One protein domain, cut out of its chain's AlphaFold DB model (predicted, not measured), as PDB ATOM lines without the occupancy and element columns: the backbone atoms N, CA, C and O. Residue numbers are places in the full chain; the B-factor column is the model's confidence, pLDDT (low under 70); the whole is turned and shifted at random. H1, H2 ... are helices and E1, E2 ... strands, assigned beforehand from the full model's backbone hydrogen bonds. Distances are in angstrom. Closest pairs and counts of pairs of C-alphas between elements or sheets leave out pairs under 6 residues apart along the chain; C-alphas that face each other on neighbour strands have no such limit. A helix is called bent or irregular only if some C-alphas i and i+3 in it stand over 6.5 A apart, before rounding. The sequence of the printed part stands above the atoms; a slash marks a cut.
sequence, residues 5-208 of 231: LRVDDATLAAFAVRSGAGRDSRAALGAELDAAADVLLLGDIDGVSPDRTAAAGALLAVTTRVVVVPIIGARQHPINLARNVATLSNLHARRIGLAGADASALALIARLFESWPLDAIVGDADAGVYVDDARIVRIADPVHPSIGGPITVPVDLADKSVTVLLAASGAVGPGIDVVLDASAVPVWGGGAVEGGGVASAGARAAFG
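This is residues 5 to 208 of the 231 residues of an uncharacterized protein of Microbacterium oxydans (UniProt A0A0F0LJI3). A curled, strongly twisted sheet of six parallel strands has H3, H4 and H5 packed on it, with the helical hairpin H1 and H2 beside its E1 edge. A small two-strand hairpin, E5 and E6, lies far from this body, at one end of the longest span, and long links join the last strands and H6. The printed part has 204 residues, in the order E1 H1 H2 E2 H3 E3 H4 E4 H5 E5 E6 E7 E8 H6, and under half of them are in named elements. The class is mixed, and the whole is compact, with a radius of gyration of the C-alphas of 17.8 A and spans of 58 by 41 by 31 A.

The large sheet runs E1, residues 5 to 7, E2, 39 to 42, E3, 66 to 70, E4, 96 to 100, E7, 162 to 166, and E8, 178 to 180; E1 and E8 are its edge strands. Within hydrogen-bond range are N 5 and O 39 at 3.0 A, N 40 and O 66 at 2.8 A, N 97 and O 67 at 2.9 A, N 164 and O 98 at 2.8 A, and N 178 and O 163 at 3.0 A. H3, residues 53 to 60, is over E3 at a height over the sheet of 9.1 A. H4, residues 78 to 95, touches H3, closest at the C-alphas of Gly 57 and Leu 88, 6.7 A. H5, residues 103 to 114, is over E4 and E7, and H4 touches it with residues 78 to 86 alone, closest at the C-alphas of Ala 82 and Ile 109, 5.8 A. H1, residues 9 to 19, and H2, residues 23 to 36, form a hairpin and only graze the sheet; their closest C-alphas, of Ser 19 and Arg 26, are 4.6 A apart. H6, residues 203 to 206, is on the opposite face from H3. E5, residues 121 to 124, and E6, residues 129 to 131, form an antiparallel hairpin, with N 129 and O 124 2.9 A apart. Strand-helix-strand units, two parallel neighbours with helices between, are E1 H1 H2 E2, E2 H3 E3 and E3 H4 E4, each with a right-handed crossover. Every O i to N i+4 pair is within hydrogen-bond range in H1, H2, H3 and H5, and 12 of 14 in H4; H6 is too short for one.

E1 begins at C-alpha 5 (-3.356, 49.065, -40.436). H2 is 20.1 A long, H4 19.7 A, H5 16.7 A and E4 13.9 A. H4 is irregular, with C-alphas 91 and 94 9.4 A apart, and has a kink of 80 degrees near residue 89. H6 ends at C-alpha 206 (-19.383, 50.195, -36.844).

The C-alphas of Asp 126 and Gly 191, the two farthest apart, are 61.5 A apart. The printed part has no cut. The links E6 to E7, E7 to E8 and E8 to H6 are long. Mean pLDDT of the printed part is 87.9, and residues 45 to 49 and 191 to 202 are under 70.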
ATOM      1  N   LEU A   5      -4.611  48.935 -39.695       92.56
ATOM      2  CA  LEU A   5      -3.356  49.065 -40.436       92.56
ATOM      3  C   LEU A   5      -3.648  49.444 -41.882       92.56
ATOM      4  O   LEU A   5      -4.554  48.888 -42.503       92.56
ATOM      5  N   ARG A   6      -2.846  50.356 -42.431       91.94
ATOM      6  CA  ARG A   6      -2.835  50.651 -43.863       91.94
ATOM      7  C   ARG A   6      -1.852  49.721 -44.570       91.94
ATOM      8  O   ARG A   6      -0.717  49.584 -44.131       91.94
ATOM      9  N   VAL A   7      -2.268  49.099 -45.662       92.56
ATOM     10  CA  VAL A   7      -1.422  48.225 -46.489       92.56
ATOM     11  C   VAL A   7      -1.140  48.947 -47.795       92.56
ATOM     12  O   VAL A   7      -2.024  48.999 -48.639       92.56
ATOM     13  N   ASP A   8       0.050  49.517 -47.969       90.94
ATOM     14  CA  ASP A   8       0.398  50.211 -49.215       90.94
ATOM     15  C   ASP A   8       0.477  49.261 -50.432       90.94
ATOM     16  O   ASP A   8       0.434  48.031 -50.309       90.94
ATOM     17  N   ASP A   9       0.570  49.831 -51.635       88.38
ATOM     18  CA  ASP A   9       0.530  49.051 -52.879       88.38
ATOM     19  C   ASP A   9       1.748  48.124 -53.036       88.38
ATOM     20  O   ASP A   9       1.626  47.022 -53.578       88.38
ATOM     21  N   ALA A  10       2.915  48.533 -52.530       89.62
ATOM     22  CA  ALA A  10       4.125  47.711 -52.554       89.62
ATOM     23  C   ALA A  10       3.972  46.475 -51.655       89.62
ATOM     24  O   ALA A  10       4.292  45.353 -52.059       89.62
ATOM     25  N   THR A  11       3.413  46.663 -50.464       92.50
ATOM     26  CA  THR A  11       3.100  45.591 -49.520       92.50
ATOM     27  C   THR A  11       2.030  44.665 -50.088       92.50
ATOM     28  O   THR A  11       2.166  43.443 -50.013       92.50
ATOM     29  N   LEU A  12       0.995  45.215 -50.727       91.44
ATOM     30  CA  LEU A  12      -0.058  44.429 -51.366       91.44
ATOM     31  C   LEU A  12       0.491  43.552 -52.503       91.44
ATOM     32  O   LEU A  12       0.129  42.378 -52.616       91.44
ATOM     33  N   ALA A  13       1.415  44.085 -53.307       90.44
ATOM     34  CA  ALA A  13       2.119  43.313 -54.326       90.44
ATOM     35  C   ALA A  13       2.972  42.191 -53.707       90.44
ATOM     36  O   ALA A  13       2.948  41.056 -54.187       90.44
ATOM     37  N   ALA A  14       3.671  42.463 -52.600       92.31
ATOM     38  CA  ALA A  14       4.425  41.443 -51.874       92.31
ATOM     39  C   ALA A  14       3.511  40.335 -51.314       92.31
ATOM     40  O   ALA A  14       3.849  39.151 -51.396       92.31
ATOM     41  N   PHE A  15       2.327  40.686 -50.805       93.69
ATOM     42  CA  PHE A  15       1.315  39.717 -50.378       93.69
ATOM     43  C   PHE A  15       0.835  38.836 -51.532       93.69
ATOM     44  O   PHE A  15       0.709  37.623 -51.352       93.69
ATOM     45  N   ALA A  16       0.621  39.402 -52.721       90.38
ATOM     46  CA  ALA A  16       0.241  38.635 -53.907       90.38
ATOM     47  C   ALA A  16       1.318  37.602 -54.291       90.38
ATOM     48  O   ALA A  16       1.005  36.431 -54.503       90.38
ATOM     49  N   VAL A  17       2.597  37.993 -54.289       92.06
ATOM     50  CA  VAL A  17       3.712  37.070 -54.568       92.06
ATOM     51  C   VAL A  17       3.791  35.959 -53.517       92.06
ATOM     52  O   VAL A  17       3.877  34.782 -53.866       92.06
ATOM     53  N   ARG A  18       3.709  36.308 -52.226       90.31
ATOM     54  CA  ARG A  18       3.765  35.336 -51.120       90.31
ATOM     55  C   ARG A  18       2.595  34.353 -51.153       90.31
ATOM     56  O   ARG A  18       2.793  33.155 -50.974       90.31
ATOM     57  N   SER A  19       1.381  34.842 -51.394       88.44
ATOM     58  CA  SER A  19       0.175  34.009 -51.468       88.44
ATOM     59  C   SER A  19       0.135  33.119 -52.716       88.44
ATOM     60  O   SER A  19      -0.465  32.045 -52.678       88.44
ATOM     61  N   GLY A  20       0.820  33.501 -53.797       86.94
ATOM     62  CA  GLY A  20       0.950  32.687 -55.008       86.94
ATOM     63  C   GLY A  20       1.764  31.398 -54.836       86.94
ATOM     64  O   GLY A  20       1.650  30.498 -55.662       86.94
ATOM     65  N   ALA A  21       2.549  31.268 -53.759       87.00
ATOM     66  CA  ALA A  21       3.448  30.130 -53.546       87.00
ATOM     67  C   ALA A  21       2.751  28.827 -53.095       87.00
ATOM     68  O   ALA A  21       3.379  27.770 -53.084       87.00
ATOM     69  N   GLY A  22       1.460  28.867 -52.742       90.94
ATOM     70  CA  GLY A  22       0.687  27.669 -52.405       90.94
ATOM     71  C   GLY A  22      -0.338  27.874 -51.291       90.94
ATOM     72  O   GLY A  22      -0.561  28.981 -50.803       90.94
ATOM     73  N   ARG A  23      -1.010  26.788 -50.884       92.50
ATOM     74  CA  ARG A  23      -2.008  26.829 -49.794       92.50
ATOM     75  C   ARG A  23      -1.389  27.205 -48.448       92.50
ATOM     76  O   ARG A  23      -1.945  28.063 -47.772       92.50
ATOM     77  N   ASP A  24      -0.236  26.643 -48.110       94.00
ATOM     78  CA  ASP A  24       0.405  26.884 -46.812       94.00
ATOM     79  C   ASP A  24       0.874  28.336 -46.682       94.00
ATOM     80  O   ASP A  24       0.665  28.971 -45.652       94.00
ATOM     81  N   SER A  25       1.413  28.914 -47.760       92.69
ATOM     82  CA  SER A  25       1.803  30.327 -47.794       92.69
ATOM     83  C   SER A  25       0.602  31.267 -47.663       92.69
ATOM     84  O   SER A  25       0.703  32.291 -46.991       92.69
ATOM     85  N   ARG A  26      -0.552  30.908 -48.249       93.44
ATOM     86  CA  ARG A  26      -1.814  31.643 -48.050       93.44
ATOM     87  C   ARG A  26      -2.290  31.585 -46.605       93.44
ATOM     88  O   ARG A  26      -2.631  32.625 -46.054       93.44
ATOM     89  N   ALA A  27      -2.279  30.403 -45.996       92.81
ATOM     90  CA  ALA A  27      -2.676  30.228 -44.602       92.81
ATOM     91  C   ALA A  27      -1.749  30.996 -43.645       92.81
ATOM     92  O   ALA A  27      -2.226  31.672 -42.736       92.81
ATOM     93  N   ALA A  28      -0.435  30.955 -43.886       94.06
ATOM     94  CA  ALA A  28       0.547  31.699 -43.103       94.06
ATOM     95  C   ALA A  28       0.347  33.218 -43.212       94.06
ATOM     96  O   ALA A  28       0.358  33.906 -42.193       94.06
ATOM     97  N   LEU A  29       0.108  33.737 -44.425       94.12
ATOM     98  CA  LEU A  29      -0.218  35.151 -44.624       94.12
ATOM     99  C   LEU A  29      -1.517  35.531 -43.899       94.12
ATOM    100  O   LEU A  29      -1.566  36.554 -43.229       94.12
ATOM    101  N   GLY A  30      -2.550  34.695 -43.999       94.38
ATOM    102  CA  GLY A  30      -3.807  34.874 -43.277       94.38
ATOM    103  C   GLY A  30      -3.612  35.038 -41.772       94.38
ATOM    104  O   GLY A  30      -4.046  36.033 -41.193       94.38
ATOM    105  N   ALA A  31      -2.877  34.105 -41.162       93.62
ATOM    106  CA  ALA A  31      -2.568  34.124 -39.736       93.62
ATOM    107  C   ALA A  31      -1.745  35.357 -39.318       93.62
ATOM    108  O   ALA A  31      -1.987  35.928 -38.257       93.62
ATOM    109  N   GLU A  32      -0.798  35.792 -40.154       94.50
ATOM    110  CA  GLU A  32      -0.005  37.009 -39.935       94.50
ATOM    111  C   GLU A  32      -0.888  38.265 -39.933       94.50
ATOM    112  O   GLU A  32      -0.830  39.065 -38.997       94.50
ATOM    113  N   LEU A  33      -1.747  38.416 -40.946       93.62
ATOM    114  CA  LEU A  33      -2.698  39.527 -41.047       93.62
ATOM    115  C   LEU A  33      -3.662  39.542 -39.857       93.62
ATOM    116  O   LEU A  33      -3.924  40.598 -39.276       93.62
ATOM    117  N   ASP A  34      -4.143  38.361 -39.464       91.94
ATOM    118  CA  ASP A  34      -5.047  38.203 -38.336       91.94
ATOM    119  C   ASP A  34      -4.391  38.570 -37.000       91.94
ATOM    120  O   ASP A  34      -4.991  39.219 -36.137       91.94
ATOM    121  N   ALA A  35      -3.128  38.199 -36.816       89.19
ATOM    122  CA  ALA A  35      -2.387  38.583 -35.628       89.19
ATOM    123  C   ALA A  35      -2.155  40.100 -35.565       89.19
ATOM    124  O   ALA A  35      -2.190  40.668 -34.472       89.19
ATOM    125  N   ALA A  36      -1.958  40.765 -36.705       89.62
ATOM    126  CA  ALA A  36      -1.515  42.156 -36.773       89.62
ATOM    127  C   ALA A  36      -2.639  43.198 -36.636       89.62
ATOM    128  O   ALA A  36      -2.466  44.187 -35.919       89.62
ATOM    129  N   ALA A  37      -3.790  42.994 -37.283       89.50
ATOM    130  CA  ALA A  37      -4.838  44.013 -37.386       89.50
ATOM    131  C   ALA A  37      -6.242  43.470 -37.102       89.50
ATOM    132  O   ALA A  37      -6.495  42.272 -37.143       89.50
ATOM    133  N   ASP A  38      -7.179  44.369 -36.822       89.06
ATOM    134  CA  ASP A  38      -8.619  44.097 -36.858       89.06
ATOM    135  C   ASP A  38      -9.234  44.567 -38.190       89.06
ATOM    136  O   ASP A  38     -10.170  43.948 -38.701       89.06
ATOM    137  N   VAL A  39      -8.667  45.637 -38.761       93.25
ATOM    138  CA  VAL A  39      -9.070  46.253 -40.031       93.25
ATOM    139  C   VAL A  39      -7.836  46.523 -40.898       93.25
ATOM    140  O   VAL A  39      -6.849  47.082 -40.417       93.25
ATOM    141  N   LEU A  40      -7.910  46.166 -42.180       94.81
ATOM    142  CA  LEU A  40      -6.902  46.452 -43.202       94.81
ATOM    143  C   LEU A  40      -7.442  47.514 -44.165       94.81
ATOM    144  O   LEU A  40      -8.359  47.236 -44.933       94.81
ATOM    145  N   LEU A  41      -6.879  48.720 -44.139       93.81
ATOM    146  CA  LEU A  41      -7.169  49.775 -45.113       93.81
ATOM    147  C   LEU A  41      -6.221  49.633 -46.306       93.81
ATOM    148  O   LEU A  41      -5.005  49.719 -46.139       93.81
ATOM    149  N   LEU A  42      -6.753  49.384 -47.502       93.50
ATOM    150  CA  LEU A  42      -5.916  49.071 -48.658       93.50
ATOM    151  C   LEU A  42      -5.429  50.320 -49.391       93.50
ATOM    152  O   LEU A  42      -6.218  51.137 -49.853       93.50
ATOM    153  N   GLY A  43      -4.122  50.371 -49.599       83.75
ATOM    154  CA  GLY A  43      -3.405  51.282 -50.467       83.75
ATOM    155  C   GLY A  43      -3.310  52.725 -49.995       83.75
ATOM    156  O   GLY A  43      -3.746  53.097 -48.904       83.75
ATOM    157  N   ASP A  44      -2.726  53.541 -50.869       74.81
ATOM    158  CA  ASP A  44      -2.678  54.985 -50.696       74.81
ATOM    159  C   ASP A  44      -4.019  55.628 -51.038       74.81
ATOM    160  O   ASP A  44      -4.715  55.247 -51.988       74.81
ATOM    161  N   ILE A  45      -4.343  56.628 -50.226       66.81
ATOM    162  CA  ILE A  45      -5.647  57.287 -50.136       66.81
ATOM    163  C   ILE A  45      -5.751  58.439 -51.150       66.81
ATOM    164  O   ILE A  45      -6.847  58.808 -51.563       66.81
ATOM    165  N   ASP A  46      -4.599  58.916 -51.628       60.88
ATOM    166  CA  ASP A  46      -4.465  60.104 -52.477       60.88
ATOM    167  C   ASP A  46      -4.175  59.759 -53.957       60.88
ATOM    168  O   ASP A  46      -3.848  60.629 -54.763       60.88
ATOM    169  N   GLY A  47      -4.217  58.471 -54.327       56.03
ATOM    170  CA  GLY A  47      -3.489  57.955 -55.491       56.03
ATOM    171  C   GLY A  47      -4.307  57.555 -56.724       56.03
ATOM    172  O   GLY A  47      -5.406  57.014 -56.648       56.03
ATOM    173  N   VAL A  48      -3.659  57.686 -57.888       62.31
ATOM    174  CA  VAL A  48      -4.066  57.222 -59.236       62.31
ATOM    175  C   VAL A  48      -3.975  55.685 -59.391       62.31
ATOM    176  O   VAL A  48      -3.751  55.176 -60.492       62.31
ATOM    177  N   SER A  49      -4.082  54.956 -58.282       68.44
ATOM    178  CA  SER A  49      -3.783  53.527 -58.157       68.44
ATOM    179  C   SER A  49      -4.857  52.645 -58.827       68.44
ATOM    180  O   SER A  49      -5.978  53.114 -59.057       68.44
ATOM    181  N   PRO A  50      -4.543  51.396 -59.227       74.19
ATOM    182  CA  PRO A  50      -5.542  50.438 -59.702       74.19
ATOM    183  C   PRO A  50      -6.665  50.155 -58.693       74.19
ATOM    184  O   PRO A  50      -6.538  50.371 -57.490       74.19
ATOM    185  N   ASP A  51      -7.771  49.615 -59.208       83.31
ATOM    186  CA  ASP A  51      -8.866  49.089 -58.393       83.31
ATOM    187  C   ASP A  51      -8.367  47.986 -57.441       83.31
ATOM    188  O   ASP A  51      -7.692  47.041 -57.857       83.31
ATOM    189  N   ARG A  52      -8.726  48.096 -56.160       91.50
ATOM    190  CA  ARG A  52      -8.277  47.201 -55.085       91.50
ATOM    191  C   ARG A  52      -9.321  46.158 -54.691       91.50
ATOM    192  O   ARG A  52      -9.049  45.342 -53.814       91.50
ATOM    193  N   THR A  53     -10.487  46.125 -55.341       93.38
ATOM    194  CA  THR A  53     -11.537  45.136 -55.030       93.38
ATOM    195  C   THR A  53     -11.086  43.692 -55.273       93.38
ATOM    196  O   THR A  53     -11.392  42.816 -54.466       93.38
ATOM    197  N   ALA A  54     -10.277  43.438 -56.306       92.56
ATOM    198  CA  ALA A  54      -9.705  42.112 -56.559       92.56
ATOM    199  C   ALA A  54      -8.754  41.663 -55.436       92.56
ATOM    200  O   ALA A  54      -8.848  40.540 -54.937       92.56
ATOM    201  N   ALA A  55      -7.868  42.560 -54.995       93.56
ATOM    202  CA  ALA A  55      -6.968  42.288 -53.884       93.56
ATOM    203  C   ALA A  55      -7.738  42.107 -52.566       93.56
ATOM    204  O   ALA A  55      -7.412  41.219 -51.783       93.56
ATOM    205  N   ALA A  56      -8.803  42.885 -52.353       95.75
ATOM    206  CA  ALA A  56      -9.684  42.712 -51.208       95.75
ATOM    207  C   ALA A  56     -10.344  41.330 -51.191       95.75
ATOM    208  O   ALA A  56     -10.314  40.680 -50.153       95.75
ATOM    209  N   GLY A  57     -10.855  40.837 -52.323       95.56
ATOM    210  CA  GLY A  57     -11.391  39.474 -52.422       95.56
ATOM    211  C   GLY A  57     -10.356  38.400 -52.064       95.56
ATOM    212  O   GLY A  57     -10.647  37.485 -51.296       95.56
ATOM    213  N   ALA A  58      -9.117  38.546 -52.546       94.00
ATOM    214  CA  ALA A  58      -8.030  37.629 -52.205       94.00
ATOM    215  C   ALA A  58      -7.693  37.648 -50.704       94.00
ATOM    216  O   ALA A  58      -7.518  36.588 -50.105       94.00
ATOM    217  N   LEU A  59      -7.639  38.834 -50.088       95.50
ATOM    218  CA  LEU A  59      -7.396  38.978 -48.652       95.50
ATOM    219  C   LEU A  59      -8.559  38.408 -47.831       95.50
ATOM    220  O   LEU A  59      -8.330  37.598 -46.938       95.50
ATOM    221  N   LEU A  60      -9.806  38.742 -48.167       95.69
ATOM    222  CA  LEU A  60     -11.004  38.233 -47.490       95.69
ATOM    223  C   LEU A  60     -11.079  36.702 -47.473       95.69
ATOM    224  O   LEU A  60     -11.578  36.129 -46.503       95.69
ATOM    225  N   ALA A  61     -10.545  36.047 -48.506       94.19
ATOM    226  CA  ALA A  61     -10.465  34.595 -48.594       94.19
ATOM    227  C   ALA A  61      -9.405  33.956 -47.673       94.19
ATOM    228  O   ALA A  61      -9.481  32.751 -47.434       94.19
ATOM    229  N   VAL A  62      -8.419  34.717 -47.179       94.06
ATOM    230  CA  VAL A  62      -7.304  34.183 -46.368       94.06
ATOM    231  C   VAL A  62      -7.235  34.735 -44.944       94.06
ATOM    232  O   VAL A  62      -6.606  34.107 -44.105       94.06
ATOM    233  N   THR A  63      -7.869  35.867 -44.645       94.12
ATOM    234  CA  THR A  63      -7.929  36.461 -43.293       94.12
ATOM    235  C   THR A  63      -9.332  36.332 -42.693       94.12
ATOM    236  O   THR A  63     -10.279  36.010 -43.414       94.12
ATOM    237  N   THR A  64      -9.500  36.627 -41.399       92.69
ATOM    238  CA  THR A  64     -10.789  36.902 -40.738       92.69
ATOM    239  C   THR A  64     -11.058  38.399 -40.518       92.69
ATOM    240  O   THR A  64     -12.038  38.754 -39.865       92.69
ATOM    241  N   ARG A  65     -10.210  39.300 -41.033       92.38
ATOM    242  CA  ARG A  65     -10.324  40.754 -40.812       92.38
ATOM    243  C   ARG A  65     -11.286  41.464 -41.733       92.38
ATOM    244  O   ARG A  65     -11.691  40.924 -42.767       92.38
ATOM    245  N   VAL A  66     -11.647  42.674 -41.306       94.69
ATOM    246  CA  VAL A  66     -12.339  43.637 -42.153       94.69
ATOM    247  C   VAL A  66     -11.319  44.229 -43.118       94.69
ATOM    248  O   VAL A  66     -10.258  44.691 -42.704       94.69
ATOM    249  N   VAL A  67     -11.636  44.219 -44.403       96.56
ATOM    250  CA  VAL A  67     -10.837  44.817 -45.465       96.56
ATOM    251  C   VAL A  67     -11.588  46.033 -45.981       96.56
ATOM    252  O   VAL A  67     -12.753  45.933 -46.346       96.56
ATOM    253  N   VAL A  68     -10.941  47.189 -46.003       95.69
ATOM    254  CA  VAL A  68     -11.536  48.450 -46.446       95.69
ATOM    255  C   VAL A  68     -10.857  48.885 -47.736       95.69
ATOM    256  O   VAL A  68      -9.643  49.093 -47.766       95.69
ATOM    257  N   VAL A  69     -11.639  49.007 -48.808       94.81
ATOM    258  CA  VAL A  69     -11.158  49.442 -50.123       94.81
ATOM    259  C   VAL A  69     -11.378  50.944 -50.315       94.81
ATOM    260  O   VAL A  69     -12.458  51.449 -50.006       94.81
ATOM    261  N   PRO A  70     -10.390  51.685 -50.836       92.62
ATOM    262  CA  PRO A  70     -10.556  53.101 -51.111       92.62
ATOM    263  C   PRO A  70     -11.368  53.324 -52.393       92.62
ATOM    264  O   PRO A  70     -11.257  52.568 -53.362       92.62
ATOM    265  N   ILE A  71     -12.145  54.401 -52.405       91.88
ATOM    266  CA  ILE A  71     -12.828  54.939 -53.576       91.88
ATOM    267  C   ILE A  71     -11.810  55.742 -54.384       91.88
ATOM    268  O   ILE A  71     -11.315  56.775 -53.941       91.88
ATOM    269  N   ILE A  72     -11.544  55.296 -55.607       87.69
ATOM    270  CA  ILE A  72     -10.680  55.960 -56.584       87.69
ATOM    271  C   ILE A  72     -11.584  56.530 -57.680       87.69
ATOM    272  O   ILE A  72     -11.689  55.982 -58.781       87.69
ATOM    273  N   GLY A  73     -12.279  57.630 -57.368       82.62
ATOM    274  CA  GLY A  73     -13.355  58.182 -58.207       82.62
ATOM    275  C   GLY A  73     -12.942  58.510 -59.650       82.62
ATOM    276  O   GLY A  73     -13.749  58.389 -60.564       82.62
ATOM    277  N   ALA A  74     -11.665  58.827 -59.887       81.94
ATOM    278  CA  ALA A  74     -11.134  59.071 -61.232       81.94
ATOM    279  C   ALA A  74     -11.064  57.812 -62.124       81.94
ATOM    280  O   ALA A  74     -10.890  57.928 -63.336       81.94
ATOM    281  N   ARG A  75     -11.150  56.606 -61.546       83.19
ATOM    282  CA  ARG A  75     -10.994  55.322 -62.258       83.19
ATOM    283  C   ARG A  75     -12.167  54.368 -62.076       83.19
ATOM    284  O   ARG A  75     -12.342  53.461 -62.886       83.19
ATOM    285  N   GLN A  76     -12.949  54.545 -61.019       88.31
ATOM    286  CA  GLN A  76     -14.053  53.662 -60.676       88.31
ATOM    287  C   GLN A  76     -15.379  54.386 -60.884       88.31
ATOM    288  O   GLN A  76     -15.672  55.383 -60.230       88.31
ATOM    289  N   HIS A  77     -16.224  53.836 -61.755       91.19
ATOM    290  CA  HIS A  77     -17.615  54.261 -61.805       91.19
ATOM    291  C   HIS A  77     -18.331  53.815 -60.511       91.19
ATOM    292  O   HIS A  77     -18.249  52.623 -60.183       91.19
ATOM    293  N   PRO A  78     -19.076  54.689 -59.803       92.69
ATOM    294  CA  PRO A  78     -19.669  54.364 -58.501       92.69
ATOM    295  C   PRO A  78     -20.547  53.106 -58.497       92.69
ATOM    296  O   PRO A  78     -20.453  52.299 -57.579       92.69
ATOM    297  N   ILE A  79     -21.334  52.877 -59.559       94.19
ATOM    298  CA  ILE A  79     -22.158  51.657 -59.699       94.19
ATOM    299  C   ILE A  79     -21.299  50.385 -59.708       94.19
ATOM    300  O   ILE A  79     -21.659  49.398 -59.069       94.19
ATOM    301  N   ASN A  80     -20.165  50.389 -60.417       94.25
ATOM    302  CA  ASN A  80     -19.303  49.209 -60.500       94.25
ATOM    303  C   ASN A  80     -18.647  48.925 -59.149       94.25
ATOM    304  O   ASN A  80     -18.597  47.772 -58.728       94.25
ATOM    305  N   LEU A  81     -18.197  49.974 -58.454       94.25
ATOM    306  CA  LEU A  81     -17.622  49.841 -57.121       94.25
ATOM    307  C   LEU A  81     -18.651  49.318 -56.116       94.25
ATOM    308  O   LEU A  81     -18.372  48.348 -55.416       94.25
ATOM    309  N   ALA A  82     -19.854  49.901 -56.104       95.31
ATOM    310  CA  ALA A  82     -20.957  49.433 -55.274       95.31
ATOM    311  C   ALA A  82     -21.255  47.954 -55.558       95.31
ATOM    312  O   ALA A  82     -21.283  47.143 -54.641       95.31
ATOM    313  N   ARG A  83     -21.377  47.555 -56.830       95.94
ATOM    314  CA  ARG A  83     -21.633  46.156 -57.202       95.94
ATOM    315  C   ARG A  83     -20.543  45.205 -56.703       95.94
ATOM    316  O   ARG A  83     -20.859  44.143 -56.167       95.94
ATOM    317  N   ASN A  84     -19.274  45.568 -56.878       95.62
ATOM    318  CA  ASN A  84     -18.151  44.735 -56.448       95.62
ATOM    319  C   ASN A  84     -18.140  44.575 -54.922       95.62
ATOM    320  O   ASN A  84     -17.986  43.466 -54.419       95.62
ATOM    321  N   VAL A  85     -18.364  45.665 -54.185       95.62
ATOM    322  CA  VAL A  85     -18.404  45.645 -52.718       95.62
ATOM    323  C   VAL A  85     -19.620  44.886 -52.199       95.62
ATOM    324  O   VAL A  85     -19.449  44.035 -51.337       95.62
ATOM    325  N   ALA A  86     -20.809  45.095 -52.769       95.31
ATOM    326  CA  ALA A  86     -22.014  44.328 -52.444       95.31
ATOM    327  C   ALA A  86     -21.800  42.822 -52.650       95.31
ATOM    328  O   ALA A  86     -22.133  42.016 -51.788       95.31
ATOM    329  N   THR A  87     -21.165  42.442 -53.764       95.50
ATOM    330  CA  THR A  87     -20.817  41.042 -54.045       95.50
ATOM    331  C   THR A  87     -19.887  40.477 -52.973       95.50
ATOM    332  O   THR A  87     -20.145  39.404 -52.434       95.50
ATOM    333  N   LEU A  88     -18.823  41.205 -52.619       95.31
ATOM    334  CA  LEU A  88     -17.905  40.789 -51.557       95.31
ATOM    335  C   LEU A  88     -18.594  40.740 -50.186       95.31
ATOM    336  O   LEU A  88     -18.286  39.848 -49.403       95.31
ATOM    337  N   SER A  89     -19.537  41.642 -49.913       93.00
ATOM    338  CA  SER A  89     -20.324  41.663 -48.675       93.00
ATOM    339  C   SER A  89     -21.215  40.430 -48.580       93.00
ATOM    340  O   SER A  89     -21.234  39.768 -47.554       93.00
ATOM    341  N   ASN A  90     -21.875  40.036 -49.670       91.88
ATOM    342  CA  ASN A  90     -22.683  38.816 -49.691       91.88
ATOM    343  C   ASN A  90     -21.831  37.542 -49.541       91.88
ATOM    344  O   ASN A  90     -22.295  36.551 -48.987       91.88
ATOM    345  N   LEU A  91     -20.579  37.555 -50.015       92.62
ATOM    346  CA  LEU A  91     -19.658  36.415 -49.898       92.62
ATOM    347  C   LEU A  91     -18.941  36.336 -48.542       92.62
ATOM    348  O   LEU A  91     -18.573  35.247 -48.105       92.62
ATOM    349  N   HIS A  92     -18.698  37.478 -47.895       90.94
ATOM    350  CA  HIS A  92     -17.832  37.582 -46.717       90.94
ATOM    351  C   HIS A  92     -18.477  38.314 -45.529       90.94
ATOM    352  O   HIS A  92     -17.774  38.658 -44.575       90.94
ATOM    353  N   ALA A  93     -19.794  38.527 -45.559       87.25
ATOM    354  CA  ALA A  93     -20.552  39.324 -44.594       87.25
ATOM    355  C   ALA A  93     -19.964  40.744 -44.425       87.25
ATOM    356  O   ALA A  93     -19.347  41.298 -45.339       87.25
ATOM    357  N   ARG A  94     -20.086  41.334 -43.227       85.00
ATOM    358  CA  ARG A  94     -19.619  42.698 -42.872       85.00
ATOM    359  C   ARG A  94     -18.100  42.912 -42.894       85.00
ATOM    360  O   ARG A  94     -17.582  43.844 -42.282       85.00
ATOM    361  N   ARG A  95     -17.351  42.035 -43.560       93.00
ATOM    362  CA  ARG A  95     -15.889  42.068 -43.596       93.00
ATOM    363  C   ARG A  95     -15.325  42.927 -44.718       93.00
ATOM    364  O   ARG A  95     -14.114  43.067 -44.791       93.00
ATOM    365  N   ILE A  96     -16.155  43.529 -45.558       95.12
ATOM    366  CA  ILE A  96     -15.725  44.511 -46.556       95.12
ATOM    367  C   ILE A  96     -16.260  45.898 -46.187       95.12
ATOM    368  O   ILE A  96     -17.379  46.046 -45.696       95.12
ATOM    369  N   GLY A  97     -15.445  46.922 -46.415       94.81
ATOM    370  CA  GLY A  97     -15.823  48.321 -46.256       94.81
ATOM    371  C   GLY A  97     -15.288  49.185 -47.389       94.81
ATOM    372  O   GLY A  97     -14.439  48.758 -48.173       94.81
ATOM    373  N   LEU A  98     -15.775  50.417 -47.452       94.56
ATOM    374  CA  LEU A  98     -15.378  51.443 -48.407       94.56
ATOM    375  C   LEU A  98     -14.811  52.645 -47.671       94.56
ATOM    376  O   LEU A  98     -15.360  53.045 -46.649       94.56
ATOM    377  N   ALA A  99     -13.761  53.257 -48.209       93.75
ATOM    378  CA  ALA A  99     -13.217  54.495 -47.672       93.75
ATOM    379  C   ALA A  99     -13.041  55.563 -48.749       93.75
ATOM    380  O   ALA A  99     -12.626  55.257 -49.858       93.75
ATOM    381  N   GLY A 100     -13.316  56.824 -48.442       91.81
ATOM    382  CA  GLY A 100     -13.116  57.916 -49.393       91.81
ATOM    383  C   GLY A 100     -13.051  59.272 -48.709       91.81
ATOM    384  O   GLY A 100     -13.555  59.433 -47.602       91.81
ATOM    385  N   ALA A 101     -12.428  60.247 -49.368       90.38
ATOM    386  CA  ALA A 101     -12.392  61.633 -48.893       90.38
ATOM    387  C   ALA A 101     -13.675  62.416 -49.244       90.38
ATOM    388  O   ALA A 101     -13.988  63.419 -48.610       90.38
ATOM    389  N   ASP A 102     -14.433  61.954 -50.244       90.75
ATOM    390  CA  ASP A 102     -15.679  62.581 -50.686       90.75
ATOM    391  C   ASP A 102     -16.900  61.937 -50.010       90.75
ATOM    392  O   ASP A 102     -17.329  60.829 -50.347       90.75
ATOM    393  N   ALA A 103     -17.487  62.675 -49.069       91.25
ATOM    394  CA  ALA A 103     -18.717  62.312 -48.375       91.25
ATOM    395  C   ALA A 103     -19.899  62.063 -49.330       91.25
ATOM    396  O   ALA A 103     -20.717  61.177 -49.077       91.25
ATOM    397  N   SER A 104     -19.999  62.813 -50.432       92.00
ATOM    398  CA  SER A 104     -21.111  62.686 -51.377       92.00
ATOM    399  C   SER A 104     -21.050  61.371 -52.156       92.00
ATOM    400  O   SER A 104     -22.082  60.724 -52.351       92.00
ATOM    401  N   ALA A 105     -19.845  60.915 -52.508       92.56
ATOM    402  CA  ALA A 105     -19.622  59.622 -53.143       92.56
ATOM    403  C   ALA A 105     -19.969  58.453 -52.202       92.56
ATOM    404  O   ALA A 105     -20.626  57.498 -52.619       92.56
ATOM    405  N   LEU A 106     -19.592  58.541 -50.920       94.06
ATOM    406  CA  LEU A 106     -19.969  57.548 -49.903       94.06
ATOM    407  C   LEU A 106     -21.496  57.482 -49.727       94.06
ATOM    408  O   LEU A 106     -22.076  56.396 -49.757       94.06
ATOM    409  N   ALA A 107     -22.163  58.636 -49.637       93.44
ATOM    410  CA  ALA A 107     -23.618  58.719 -49.525       93.44
ATOM    411  C   ALA A 107     -24.357  58.204 -50.775       93.44
ATOM    412  O   ALA A 107     -25.446  57.636 -50.664       93.44
ATOM    413  N   LEU A 108     -23.798  58.399 -51.972       95.00
ATOM    414  CA  LEU A 108     -24.316  57.802 -53.203       95.00
ATOM    415  C   LEU A 108     -24.252  56.269 -53.141       95.00
ATOM    416  O   LEU A 108     -25.244  55.601 -53.427       95.00
ATOM    417  N   ILE A 109     -23.103  55.701 -52.756       95.44
ATOM    418  CA  ILE A 109     -22.935  54.243 -52.683       95.44
ATOM    419  C   ILE A 109     -23.846  53.634 -51.609       95.44
ATOM    420  O   ILE A 109     -24.482  52.616 -51.866       95.44
ATOM    421  N   ALA A 110     -23.980  54.282 -50.450       94.00
ATOM    422  CA  ALA A 110     -24.911  53.843 -49.411       94.00
ATOM    423  C   ALA A 110     -26.360  53.771 -49.930       94.00
ATOM    424  O   ALA A 110     -27.032  52.760 -49.740       94.00
ATOM    425  N   ARG A 111     -26.812  54.784 -50.684       94.81
ATOM    426  CA  ARG A 111     -28.133  54.758 -51.337       94.81
ATOM    427  C   ARG A 111     -28.254  53.659 -52.389       94.81
ATOM    428  O   ARG A 111     -29.306  53.040 -52.501       94.81
ATOM    429  N   LEU A 112     -27.194  53.389 -53.158       96.25
ATOM    430  CA  LEU A 112     -27.178  52.253 -54.085       96.25
ATOM    431  C   LEU A 112     -27.362  50.923 -53.340       96.25
ATOM    432  O   LEU A 112     -28.104  50.077 -53.827       96.25
ATOM    433  N   PHE A 113     -26.762  50.737 -52.163       95.62
ATOM    434  CA  PHE A 113     -26.987  49.532 -51.353       95.62
ATOM    435  C   PHE A 113     -28.429  49.407 -50.860       95.62
ATOM    436  O   PHE A 113     -28.992  48.320 -50.890       95.62
ATOM    437  N   GLU A 114     -29.057  50.520 -50.488       94.62
ATOM    438  CA  GLU A 114     -30.457  50.558 -50.042       94.62
ATOM    439  C   GLU A 114     -31.469  50.338 -51.183       94.62
ATOM    440  O   GLU A 114     -32.635  50.056 -50.928       94.62
ATOM    441  N   SER A 115     -31.032  50.431 -52.443       97.00
ATOM    442  CA  SER A 115     -31.920  50.376 -53.613       97.00
ATOM    443  C   SER A 115     -32.455  48.981 -53.960       97.00
ATOM    444  O   SER A 115     -33.471  48.869 -54.646       97.00
ATOM    445  N   TRP A 116     -31.788  47.924 -53.489       97.25
ATOM    446  CA  TRP A 116     -32.241  46.541 -53.631       97.25
ATOM    447  C   TRP A 116     -31.851  45.737 -52.382       97.25
ATOM    448  O   TRP A 116     -30.750  45.183 -52.320       97.25
ATOM    449  N   PRO A 117     -32.728  45.664 -51.370       96.19
ATOM    450  CA  PRO A 117     -32.445  44.906 -50.159       96.19
ATOM    451  C   PRO A 117     -32.524  43.390 -50.419       96.19
ATOM    452  O   PRO A 117     -33.331  42.930 -51.229       96.19
ATOM    453  N   LEU A 118     -31.676  42.602 -49.752       95.38
ATOM    454  CA  LEU A 118     -31.562  41.153 -49.972       95.38
ATOM    455  C   LEU A 118     -32.838  40.384 -49.647       95.38
ATOM    456  O   LEU A 118     -33.193  39.452 -50.363       95.38
ATOM    457  N   ASP A 119     -33.564  40.821 -48.629       94.88
ATOM    458  CA  ASP A 119     -34.838  40.238 -48.225       94.88
ATOM    459  C   ASP A 119     -36.007  40.604 -49.165       94.88
ATOM    460  O   ASP A 119     -37.140  40.190 -48.926       94.88
ATOM    461  N   ALA A 120     -35.754  41.341 -50.257       96.81
ATOM    462  CA  ALA A 120     -36.673  41.403 -51.394       96.81
ATOM    463  C   ALA A 120     -36.686  40.093 -52.202       96.81
ATOM    464  O   ALA A 120     -37.630  39.856 -52.949       96.81
ATOM    465  N   ILE A 121     -35.668  39.231 -52.083       96.75
ATOM    466  CA  ILE A 121     -35.711  37.875 -52.642       96.75
ATOM    467  C   ILE A 121     -36.532  37.000 -51.693       96.75
ATOM    468  O   ILE A 121     -36.042  36.578 -50.648       96.75
ATOM    469  N   VAL A 122     -37.785  36.735 -52.063       97.19
ATOM    470  CA  VAL A 122     -38.739  35.976 -51.238       97.19
ATOM    471  C   VAL A 122     -38.775  34.490 -51.591       97.19
ATOM    472  O   VAL A 122     -38.992  33.664 -50.711       97.19
ATOM    473  N   GLY A 123     -38.525  34.133 -52.858       96.44
ATOM    474  CA  GLY A 123     -38.497  32.736 -53.304       96.44
ATOM    475  C   GLY A 123     -39.802  31.960 -53.071       96.44
ATOM    476  O   GLY A 123     -39.750  30.759 -52.809       96.44
ATOM    477  N   ASP A 124     -40.957  32.622 -53.155       97.56
ATOM    478  CA  ASP A 124     -42.273  32.013 -52.960       97.56
ATOM    479  C   ASP A 124     -42.678  31.203 -54.201       97.56
ATOM    480  O   ASP A 124     -43.143  31.734 -55.215       97.56
ATOM    481  N   ALA A 125     -42.464  29.889 -54.125       97.62
ATOM    482  CA  ALA A 125     -42.779  28.963 -55.205       97.62
ATOM    483  C   ALA A 125     -44.291  28.759 -55.400       97.62
ATOM    484  O   ALA A 125     -44.718  28.529 -56.531       97.62
ATOM    485  N   ASP A 126     -45.088  28.870 -54.335       97.44
ATOM    486  CA  ASP A 126     -46.535  28.657 -54.387       97.44
ATOM    487  C   ASP A 126     -47.231  29.848 -55.060       97.44
ATOM    488  O   ASP A 126     -48.132  29.667 -55.883       97.44
ATOM    489  N   ALA A 127     -46.775  31.071 -54.766       95.75
ATOM    490  CA  ALA A 127     -47.241  32.291 -55.422       95.75
ATOM    491  C   ALA A 127     -46.569  32.555 -56.784       95.75
ATOM    492  O   ALA A 127     -47.031  33.411 -57.540       95.75
ATOM    493  N   GLY A 128     -45.477  31.851 -57.105       97.12
ATOM    494  CA  GLY A 128     -44.684  32.079 -58.317       97.12
ATOM    495  C   GLY A 128     -43.892  33.393 -58.293       97.12
ATOM    496  O   GLY A 128     -43.611  33.963 -59.349       97.12
ATOM    497  N   VAL A 129     -43.538  33.885 -57.104       97.75
ATOM    498  CA  VAL A 129     -42.846  35.162 -56.894       97.75
ATOM    499  C   VAL A 129     -41.430  34.893 -56.395       97.75
ATOM    500  O   VAL A 129     -41.219  34.486 -55.260       97.75
ATOM    501  N   TYR A 130     -40.424  35.148 -57.232       97.00
ATOM    502  CA  TYR A 130     -39.024  35.035 -56.803       97.00
ATOM    503  C   TYR A 130     -38.565  36.262 -56.000       97.00
ATOM    504  O   TYR A 130     -37.843  36.132 -55.012       97.00
ATOM    505  N   VAL A 131     -39.001  37.453 -56.418       98.00
ATOM    506  CA  VAL A 131     -38.601  38.752 -55.869       98.00
ATOM    507  C   VAL A 131     -39.836  39.627 -55.676       98.00
ATOM    508  O   VAL A 131     -40.660  39.714 -56.581       98.00
ATOM    509  N   ASP A 132     -39.924  40.290 -54.524       97.25
ATOM    510  CA  ASP A 132     -40.861  41.383 -54.253       97.25
ATOM    511  C   ASP A 132     -40.320  42.682 -54.875       97.25
ATOM    512  O   ASP A 132     -39.436  43.352 -54.330       97.25
ATOM    513  N   ASP A 133     -40.806  43.009 -56.071       96.50
ATOM    514  CA  ASP A 133     -40.337  44.143 -56.868       96.50
ATOM    515  C   ASP A 133     -40.742  45.502 -56.281       96.50
ATOM    516  O   ASP A 133     -40.031  46.487 -56.491       96.50
ATOM    517  N   ALA A 134     -41.802  45.557 -55.469       96.94
ATOM    518  CA  ALA A 134     -42.233  46.770 -54.775       96.94
ATOM    519  C   ALA A 134     -41.183  47.291 -53.775       96.94
ATOM    520  O   ALA A 134     -41.223  48.458 -53.376       96.94
ATOM    521  N   ARG A 135     -40.226  46.441 -53.381       96.19
ATOM    522  CA  ARG A 135     -39.116  46.781 -52.478       96.19
ATOM    523  C   ARG A 135     -37.857  47.258 -53.201       96.19
ATOM    524  O   ARG A 135     -36.921  47.706 -52.541       96.19
ATOM    525  N   ILE A 136     -37.813  47.164 -54.531       97.12
ATOM    526  CA  ILE A 136     -36.679  47.605 -55.345       97.12
ATOM    527  C   ILE A 136     -36.951  49.024 -55.826       97.12
ATOM    528  O   ILE A 136     -37.928  49.289 -56.525       97.12
ATOM    529  N   VAL A 137     -36.064  49.954 -55.483       96.69
ATOM    530  CA  VAL A 137     -36.282  51.381 -55.738       96.69
ATOM    531  C   VAL A 137     -35.196  51.974 -56.624       96.69
ATOM    532  O   VAL A 137     -34.017  51.643 -56.534       96.69
ATOM    533  N   ARG A 138     -35.586  52.909 -57.490       95.94
ATOM    534  CA  ARG A 138     -34.630  53.818 -58.132       95.94
ATOM    535  C   ARG A 138     -34.146  54.823 -57.090       95.94
ATOM    536  O   ARG A 138     -34.931  55.296 -56.271       95.94
ATOM    537  N   ILE A 139     -32.874  55.188 -57.158       94.75
ATOM    538  CA  ILE A 139     -32.331  56.293 -56.373       94.75
ATOM    539  C   ILE A 139     -32.372  57.579 -57.194       94.75
ATOM    540  O   ILE A 139     -32.242  57.558 -58.417       94.75
ATOM    541  N   ALA A 140     -32.528  58.706 -56.513       91.12
ATOM    542  CA  ALA A 140     -32.339  60.026 -57.091       91.12
ATOM    543  C   ALA A 140     -31.241  60.734 -56.294       91.12
ATOM    544  O   ALA A 140     -31.414  61.041 -55.110       91.12
ATOM    545  N   ASP A 141     -30.092  60.947 -56.929       89.81
ATOM    546  CA  ASP A 141     -28.960  61.632 -56.321       89.81
ATOM    547  C   ASP A 141     -28.869  63.076 -56.845       89.81
ATOM    548  O   ASP A 141     -28.715  63.270 -58.051       89.81
ATOM    549  N   PRO A 142     -28.967  64.103 -55.978       87.00
ATOM    550  CA  PRO A 142     -28.921  65.497 -56.417       87.00
ATOM    551  C   PRO A 142     -27.526  65.931 -56.896       87.00
ATOM    552  O   PRO A 142     -27.421  66.884 -57.661       87.00
ATOM    553  N   VAL A 143     -26.463  65.249 -56.457       90.38
ATOM    554  CA  VAL A 143     -25.073  65.512 -56.856       90.38
ATOM    555  C   VAL A 143     -24.713  64.713 -58.115       90.38
ATOM    556  O   VAL A 143     -23.974  65.196 -58.970       90.38
ATOM    557  N   HIS A 144     -25.288  63.519 -58.271       90.25
ATOM    558  CA  HIS A 144     -25.031  62.579 -59.365       90.25
ATOM    559  C   HIS A 144     -26.324  62.208 -60.115       90.25
ATOM    560  O   HIS A 144     -26.722  61.040 -60.122       90.25
ATOM    561  N   PRO A 145     -26.982  63.161 -60.801       90.75
ATOM    562  CA  PRO A 145     -28.309  62.952 -61.392       90.75
ATOM    563  C   PRO A 145     -28.344  61.911 -62.522       90.75
ATOM    564  O   PRO A 145     -29.412  61.430 -62.888       90.75
ATOM    565  N   SER A 146     -27.189  61.544 -63.085       92.00
ATOM    566  CA  SER A 146     -27.068  60.482 -64.091       92.00
ATOM    567  C   SER A 146     -27.072  59.065 -63.499       92.00
ATOM    568  O   SER A 146     -27.137  58.094 -64.254       92.00
ATOM    569  N   ILE A 147     -27.007  58.919 -62.171       93.50
ATOM    570  CA  ILE A 147     -26.960  57.627 -61.478       93.50
ATOM    571  C   ILE A 147     -28.294  57.390 -60.768       93.50
ATOM    572  O   ILE A 147     -28.569  57.966 -59.719       93.50
ATOM    573  N   GLY A 148     -29.119  56.513 -61.350       92.06
ATOM    574  CA  GLY A 148     -30.491  56.270 -60.885       92.06
ATOM    575  C   GLY A 148     -30.743  54.938 -60.167       92.06
ATOM    576  O   GLY A 148     -31.860  54.694 -59.722       92.06
ATOM    577  N   GLY A 149     -29.763  54.032 -60.091       89.56
ATOM    578  CA  GLY A 149     -29.985  52.671 -59.574       89.56
ATOM    579  C   GLY A 149     -31.101  51.897 -60.318       89.56
ATOM    580  O   GLY A 149     -31.434  52.269 -61.449       89.56
ATOM    581  N   PRO A 150     -31.690  50.844 -59.713       94.38
ATOM    582  CA  PRO A 150     -31.160  50.182 -58.523       94.38
ATOM    583  C   PRO A 150     -29.768  49.607 -58.815       94.38
ATOM    584  O   PRO A 150     -29.335  49.511 -59.969       94.38
ATOM    585  N   ILE A 151     -29.039  49.236 -57.772       95.75
ATOM    586  CA  ILE A 151     -27.881  48.358 -57.930       95.75
ATOM    587  C   ILE A 151     -28.331  47.040 -58.583       95.75
ATOM    588  O   ILE A 151     -29.507  46.703 -58.557       95.75
ATOM    589  N   THR A 152     -27.421  46.290 -59.203       94.62
ATOM    590  CA  THR A 152     -27.743  45.007 -59.863       94.62
ATOM    591  C   THR A 152     -27.444  43.781 -59.003       94.62
ATOM    592  O   THR A 152     -27.525  42.656 -59.490       94.62
ATOM    593  N   VAL A 153     -27.074  43.992 -57.739       95.06
ATOM    594  CA  VAL A 153     -26.788  42.940 -56.760       95.06
ATOM    595  C   VAL A 153     -27.519  43.304 -55.470       95.06
ATOM    596  O   VAL A 153     -27.265  44.393 -54.956       95.06
ATOM    597  N   PRO A 154     -28.404  42.437 -54.953       95.88
ATOM    598  CA  PRO A 154     -29.096  42.691 -53.697       95.88
ATOM    599  C   PRO A 154     -28.108  42.811 -52.533       95.88
ATOM    600  O   PRO A 154     -27.070  42.143 -52.531       95.88
ATOM    601  N   VAL A 155     -28.436  43.623 -51.530       94.94
ATOM    602  CA  VAL A 155     -27.572  43.860 -50.367       94.94
ATOM    603  C   VAL A 155     -28.295  43.502 -49.081       94.94
ATOM    604  O   VAL A 155     -29.403  43.974 -48.833       94.94
ATOM    605  N   ASP A 156     -27.660  42.692 -48.236       92.75
ATOM    606  CA  ASP A 156     -28.118  42.534 -46.860       92.75
ATOM    607  C   ASP A 156     -27.889  43.852 -46.111       92.75
ATOM    608  O   ASP A 156     -26.752  44.251 -45.862       92.75
ATOM    609  N   LEU A 157     -28.969  44.560 -45.781       89.12
ATOM    610  CA  LEU A 157     -28.872  45.850 -45.103       89.12
ATOM    611  C   LEU A 157     -28.439  45.720 -43.638       89.12
ATOM    612  O   LEU A 157     -27.858  46.670 -43.106       89.12
ATOM    613  N   ALA A 158     -28.682  44.572 -42.999       85.00
ATOM    614  CA  ALA A 158     -28.167  44.293 -41.660       85.00
ATOM    615  C   ALA A 158     -26.646  44.085 -41.701       85.00
ATOM    616  O   ALA A 158     -25.929  44.558 -40.813       85.00
ATOM    617  N   ASP A 159     -26.165  43.473 -42.785       83.56
ATOM    618  CA  ASP A 159     -24.753  43.201 -43.040       83.56
ATOM    619  C   ASP A 159     -24.106  44.142 -44.072       83.56
ATOM    620  O   ASP A 159     -23.087  43.814 -44.694       83.56
ATOM    621  N   LYS A 160     -24.646  45.359 -44.217       85.25
ATOM    622  CA  LYS A 160     -24.124  46.330 -45.181       85.25
ATOM    623  C   LYS A 160     -22.667  46.684 -44.884       85.25
ATOM    624  O   LYS A 160     -22.239  46.791 -43.726       85.25
ATOM    625  N   SER A 161     -21.915  46.895 -45.960       90.31
ATOM    626  CA  SER A 161     -20.504  47.269 -45.902       90.31
ATOM    627  C   SER A 161     -20.318  48.617 -45.213       90.31
ATOM    628  O   SER A 161     -21.062  49.561 -45.477       90.31
ATOM    629  N   VAL A 162     -19.298  48.713 -44.360       91.06
ATOM    630  CA  VAL A 162     -19.005  49.937 -43.599       91.06
ATOM    631  C   VAL A 162     -18.463  51.022 -44.517       91.06
ATOM    632  O   VAL A 162     -17.554  50.756 -45.306       91.06
ATOM    633  N   THR A 163     -18.953  52.249 -44.376       93.12
ATOM    634  CA  THR A 163     -18.417  53.419 -45.078       93.12
ATOM    635  C   THR A 163     -17.548  54.284 -44.165       93.12
ATOM    636  O   THR A 163     -17.906  54.618 -43.036       93.12
ATOM    637  N   VAL A 164     -16.375  54.664 -44.665       93.38
ATOM    638  CA  VAL A 164     -15.346  55.382 -43.916       93.38
ATOM    639  C   VAL A 164     -15.012  56.694 -44.621       93.38
ATOM    640  O   VAL A 164     -14.456  56.699 -45.718       93.38
ATOM    641  N   LEU A 165     -15.303  57.822 -43.982       93.44
ATOM    642  CA  LEU A 165     -14.805  59.121 -44.417       93.44
ATOM    643  C   LEU A 165     -13.343  59.274 -43.989       93.44
ATOM    644  O   LEU A 165     -13.023  59.189 -42.804       93.44
ATOM    645  N   LEU A 166     -12.464  59.523 -44.953       91.44
ATOM    646  CA  LEU A 166     -11.049  59.786 -44.711       91.44
ATOM    647  C   LEU A 166     -10.835  61.294 -44.586       91.44
ATOM    648  O   LEU A 166     -10.801  62.007 -45.586       91.44
ATOM    649  N   ALA A 167     -10.738  61.775 -43.351       89.31
ATOM    650  CA  ALA A 167     -10.567  63.187 -43.032       89.31
ATOM    651  C   ALA A 167      -9.942  63.357 -41.639       89.31
ATOM    652  O   ALA A 167     -10.235  62.587 -40.726       89.31
ATOM    653  N   ALA A 168      -9.129  64.403 -41.457       85.12
ATOM    654  CA  ALA A 168      -8.569  64.756 -40.145       85.12
ATOM    655  C   ALA A 168      -9.662  65.135 -39.126       85.12
ATOM    656  O   ALA A 168      -9.511  64.941 -37.921       85.12
ATOM    657  N   SER A 169     -10.785  65.669 -39.613       82.69
ATOM    658  CA  SER A 169     -11.989  65.933 -38.834       82.69
ATOM    659  C   SER A 169     -13.233  65.795 -39.711       82.69
ATOM    660  O   SER A 169     -13.185  65.976 -40.928       82.69
ATOM    661  N   GLY A 170     -14.361  65.444 -39.098       81.31
ATOM    662  CA  GLY A 170     -15.623  65.227 -39.794       81.31
ATOM    663  C   GLY A 170     -16.693  64.699 -38.849       81.31
ATOM    664  O   GLY A 170     -16.427  64.451 -37.672       81.31
ATOM    665  N   ALA A 171     -17.903  64.521 -39.368       81.75
ATOM    666  CA  ALA A 171     -19.011  63.940 -38.627       81.75
ATOM    667  C   ALA A 171     -19.506  62.668 -39.318       81.75
ATOM    668  O   ALA A 171     -19.565  62.594 -40.546       81.75
ATOM    669  N   VAL A 172     -19.893  61.690 -38.503       85.94
ATOM    670  CA  VAL A 172     -20.760  60.587 -38.931       85.94
ATOM    671  C   VAL A 172     -22.087  61.182 -39.403       85.94
ATOM    672  O   VAL A 172     -22.582  62.155 -38.829       85.94
ATOM    673  N   GLY A 173     -22.654  60.618 -40.463       83.81
ATOM    674  CA  GLY A 173     -23.829  61.176 -41.122       83.81
ATOM    675  C   GLY A 173     -24.424  60.220 -42.152       83.81
ATOM    676  O   GLY A 173     -24.032  59.054 -42.206       83.81
ATOM    677  N   PRO A 174     -25.378  60.684 -42.976       84.00
ATOM    678  CA  PRO A 174     -25.997  59.851 -44.000       84.00
ATOM    679  C   PRO A 174     -24.948  59.204 -44.915       84.00
ATOM    680  O   PRO A 174     -24.208  59.895 -45.611       84.00
ATOM    681  N   GLY A 175     -24.881  57.872 -44.891       87.25
ATOM    682  CA  GLY A 175     -23.926  57.095 -45.683       87.25
ATOM    683  C   GLY A 175     -22.473  57.137 -45.203       87.25
ATOM    684  O   GLY A 175     -21.601  56.709 -45.954       87.25
ATOM    685  N   ILE A 176     -22.196  57.613 -43.984       91.81
ATOM    686  CA  ILE A 176     -20.861  57.616 -43.362       91.81
ATOM    687  C   ILE A 176     -20.959  56.971 -41.982       91.81
ATOM    688  O   ILE A 176     -21.535  57.571 -41.078       91.81
ATOM    689  N   ASP A 177     -20.351  55.800 -41.806       90.75
ATOM    690  CA  ASP A 177     -20.371  55.068 -40.536       90.75
ATOM    691  C   ASP A 177     -19.180  55.417 -39.625       90.75
ATOM    692  O   ASP A 177     -19.293  55.387 -38.398       90.75
ATOM    693  N   VAL A 178     -18.020  55.734 -40.211       90.62
ATOM    694  CA  VAL A 178     -16.771  56.023 -39.486       90.62
ATOM    695  C   VAL A 178     -16.052  57.213 -40.120       90.62
ATOM    696  O   VAL A 178     -16.037  57.347 -41.338       90.62
ATOM    697  N   VAL A 179     -15.399  58.048 -39.308       90.50
ATOM    698  CA  VAL A 179     -14.420  59.045 -39.773       90.50
ATOM    699  C   VAL A 179     -13.034  58.622 -39.290       90.50
ATOM    700  O   VAL A 179     -12.866  58.341 -38.101       90.50
ATOM    701  N   LEU A 180     -12.054  58.543 -40.191       89.25
ATOM    702  CA  LEU A 180     -10.665  58.205 -39.872       89.25
ATOM    703  C   LEU A 180      -9.710  59.243 -40.459       89.25
ATOM    704  O   LEU A 180      -9.780  59.558 -41.646       89.25
ATOM    705  N   ASP A 181      -8.752  59.692 -39.649       88.25
ATOM    706  CA  ASP A 181      -7.594  60.415 -40.161       88.25
ATOM    707  C   ASP A 181      -6.620  59.418 -40.795       88.25
ATOM    708  O   ASP A 181      -5.880  58.710 -40.112       88.25
ATOM    709  N   ALA A 182      -6.641  59.385 -42.123       83.56
ATOM    710  CA  ALA A 182      -5.741  58.634 -42.986       83.56
ATOM    711  C   ALA A 182      -4.260  58.713 -42.577       83.56
ATOM    712  O   ALA A 182      -3.554  57.705 -42.619       83.56
ATOM    713  N   SER A 183      -3.796  59.906 -42.194       84.00
ATOM    714  CA  SER A 183      -2.391  60.181 -41.880       84.00
ATOM    715  C   SER A 183      -1.968  59.630 -40.516       84.00
ATOM    716  O   SER A 183      -0.789  59.362 -40.292       84.00
ATOM    717  N   ALA A 184      -2.941  59.401 -39.631       85.38
ATOM    718  CA  ALA A 184      -2.741  58.809 -38.317       85.38
ATOM    719  C   ALA A 184      -2.817  57.271 -38.331       85.38
ATOM    720  O   ALA A 184      -2.530  56.638 -37.314       85.38
ATOM    721  N   VAL A 185      -3.213  56.651 -39.452       86.62
ATOM    722  CA  VAL A 185      -3.266  55.188 -39.571       86.62
ATOM    723  C   VAL A 185      -1.861  54.647 -39.870       86.62
ATOM    724  O   VAL A 185      -1.296  54.964 -40.919       86.62
ATOM    725  N   PRO A 186      -1.290  53.794 -39.001       88.75
ATOM    726  CA  PRO A 186       0.032  53.227 -39.230       88.75
ATOM    727  C   PRO A 186       0.057  52.329 -40.473       88.75
ATOM    728  O   PRO A 186      -0.879  51.575 -40.749       88.75
ATOM    729  N   VAL A 187       1.165  52.400 -41.210       90.12
ATOM    730  CA  VAL A 187       1.413  51.572 -42.396       90.12
ATOM    731  C   VAL A 187       2.005  50.231 -41.977       90.12
ATOM    732  O   VAL A 187       2.863  50.167 -41.097       90.12
ATOM    733  N   TRP A 188       1.565  49.158 -42.625       90.38
ATOM    734  CA  TRP A 188       2.119  47.822 -42.472       90.38
ATOM    735  C   TRP A 188       3.641  47.826 -42.647       90.38
ATOM    736  O   TRP A 188       4.158  48.359 -43.623       90.38
ATOM    737  N   GLY A 189       4.370  47.220 -41.709       83.38
ATOM    738  CA  GLY A 189       5.835  47.152 -41.761       83.38
ATOM    739  C   GLY A 189       6.556  48.480 -41.488       83.38
ATOM    740  O   GLY A 189       7.774  48.472 -41.324       83.38
ATOM    741  N   GLY A 190       5.834  49.601 -41.372       72.69
ATOM    742  CA  GLY A 190       6.366  50.837 -40.810       72.69
ATOM    743  C   GLY A 190       6.625  50.637 -39.318       72.69
ATOM    744  O   GLY A 190       5.754  50.137 -38.608       72.69
ATOM    745  N   GLY A 191       7.834  50.966 -38.852       52.00
ATOM    746  CA  GLY A 191       8.232  50.812 -37.448       52.00
ATOM    747  C   GLY A 191       7.173  51.346 -36.477       52.00
ATOM    748  O   GLY A 191       6.491  52.325 -36.774       52.00
ATOM    749  N   ALA A 192       7.018  50.661 -35.341       38.00
ATOM    750  CA  ALA A 192       5.928  50.876 -34.395       38.00
ATOM    751  C   ALA A 192       5.734  52.361 -34.052       38.00
ATOM    752  O   ALA A 192       6.602  52.990 -33.450       38.00
ATOM    753  N   VAL A 193       4.560  52.902 -34.382       43.59
ATOM    754  CA  VAL A 193       4.080  54.137 -33.763       43.59
ATOM    755  C   VAL A 193       3.478  53.736 -32.416       43.59
ATOM    756  O   VAL A 193       2.286  53.448 -32.305       43.59
ATOM    757  N   GLU A 194       4.319  53.636 -31.385       37.25
ATOM    758  CA  GLU A 194       3.830  53.636 -30.006       37.25
ATOM    759  C   GLU A 194       3.227  55.016 -29.721       37.25
ATOM    760  O   GLU A 194       3.930  56.020 -29.675       37.25
ATOM    761  N   GLY A 195       1.904  55.067 -29.556       34.91
ATOM    762  CA  GLY A 195       1.193  56.305 -29.228       34.91
ATOM    763  C   GLY A 195       0.432  56.890 -30.410       34.91
ATOM    764  O   GLY A 195       0.743  57.961 -30.912       34.91
ATOM    765  N   GLY A 196      -0.610  56.194 -30.843       36.09
ATOM    766  CA  GLY A 196      -1.497  56.696 -31.886       36.09
ATOM    767  C   GLY A 196      -2.741  55.845 -31.994       36.09
ATOM    768  O   GLY A 196      -3.116  55.417 -33.078       36.09
ATOM    769  N   GLY A 197      -3.347  55.511 -30.854       40.88
ATOM    770  CA  GLY A 197      -4.663  54.903 -30.872       40.88
ATOM    771  C   GLY A 197      -5.629  55.880 -31.506       40.88
ATOM    772  O   GLY A 197      -6.077  56.792 -30.818       40.88
ATOM    773  N   VAL A 198      -5.908  55.714 -32.802       47.44
ATOM    774  CA  VAL A 198      -6.932  56.483 -33.505       47.44
ATOM    775  C   VAL A 198      -8.180  56.394 -32.636       47.44
ATOM    776  O   VAL A 198      -8.711  55.302 -32.416       47.44
ATOM    777  N   ALA A 199      -8.567  57.518 -32.029       46.34
ATOM    778  CA  ALA A 199      -9.678  57.596 -31.093       46.34
ATOM    779  C   ALA A 199     -10.979  57.483 -31.888       46.34
ATOM    780  O   ALA A 199     -11.699  58.441 -32.128       46.34
ATOM    781  N   SER A 200     -11.251  56.271 -32.347       52.09
ATOM    782  CA  SER A 200     -12.375  55.914 -33.180       52.09
ATOM    783  C   SER A 200     -13.537  55.518 -32.266       52.09
ATOM    784  O   SER A 200     -13.926  54.345 -32.208       52.09
ATOM    785  N   ALA A 201     -14.025  56.453 -31.445       52.75
ATOM    786  CA  ALA A 201     -15.192  56.199 -30.603       52.75
ATOM    787  C   ALA A 201     -16.324  55.661 -31.499       52.75
ATOM    788  O   ALA A 201     -16.730  56.314 -32.452       52.75
ATOM    789  N   GLY A 202     -16.753  54.416 -31.267       63.75
ATOM    790  CA  GLY A 202     -17.772  53.742 -32.083       63.75
ATOM    791  C   GLY A 202     -17.273  52.914 -33.278       63.75
ATOM    792  O   GLY A 202     -18.011  52.033 -33.711       63.75
ATOM    793  N   ALA A 203     -16.032  53.052 -33.764       71.06
ATOM    794  CA  ALA A 203     -15.607  52.310 -34.965       71.06
ATOM    795  C   ALA A 203     -15.564  50.794 -34.757       71.06
ATOM    796  O   ALA A 203     -15.862  50.037 -35.671       71.06
ATOM    797  N   ARG A 204     -15.259  50.326 -33.538       76.25
ATOM    798  CA  ARG A 204     -15.364  48.895 -33.217       76.25
ATOM    799  C   ARG A 204     -16.780  48.368 -33.467       76.25
ATOM    800  O   ARG A 204     -16.927  47.294 -34.030       76.25
ATOM    801  N   ALA A 205     -17.801  49.119 -33.058       77.00
ATOM    802  CA  ALA A 205     -19.196  48.752 -33.279       77.00
ATOM    803  C   ALA A 205     -19.587  48.902 -34.757       77.00
ATOM    804  O   ALA A 205     -20.227  48.006 -35.300       77.00
ATOM    805  N   ALA A 206     -19.139  49.974 -35.419       76.75
ATOM    806  CA  ALA A 206     -19.383  50.195 -36.844       76.75
ATOM    807  C   ALA A 206     -18.839  49.039 -37.700       76.75
ATOM    808  O   ALA A 206     -19.581  48.473 -38.494       76.75
ATOM    809  N   PHE A 207     -17.601  48.601 -37.441       81.56
ATOM    810  CA  PHE A 207     -16.970  47.430 -38.065       81.56
ATOM    811  C   PHE A 207     -17.505  46.073 -37.574       81.56
ATOM    812  O   PHE A 207     -16.973  45.037 -37.962       81.56
ATOM    813  N   GLY A 208     -18.520  46.043 -36.704       74.31
ATOM    814  CA  GLY A 208     -19.098  44.793 -36.198       74.31
ATOM    815  C   GLY A 208     -18.161  43.982 -35.291       74.31
ATOM    816  O   GLY A 208     -18.391  42.804 -35.057       74.31
TER     817      GLY A 208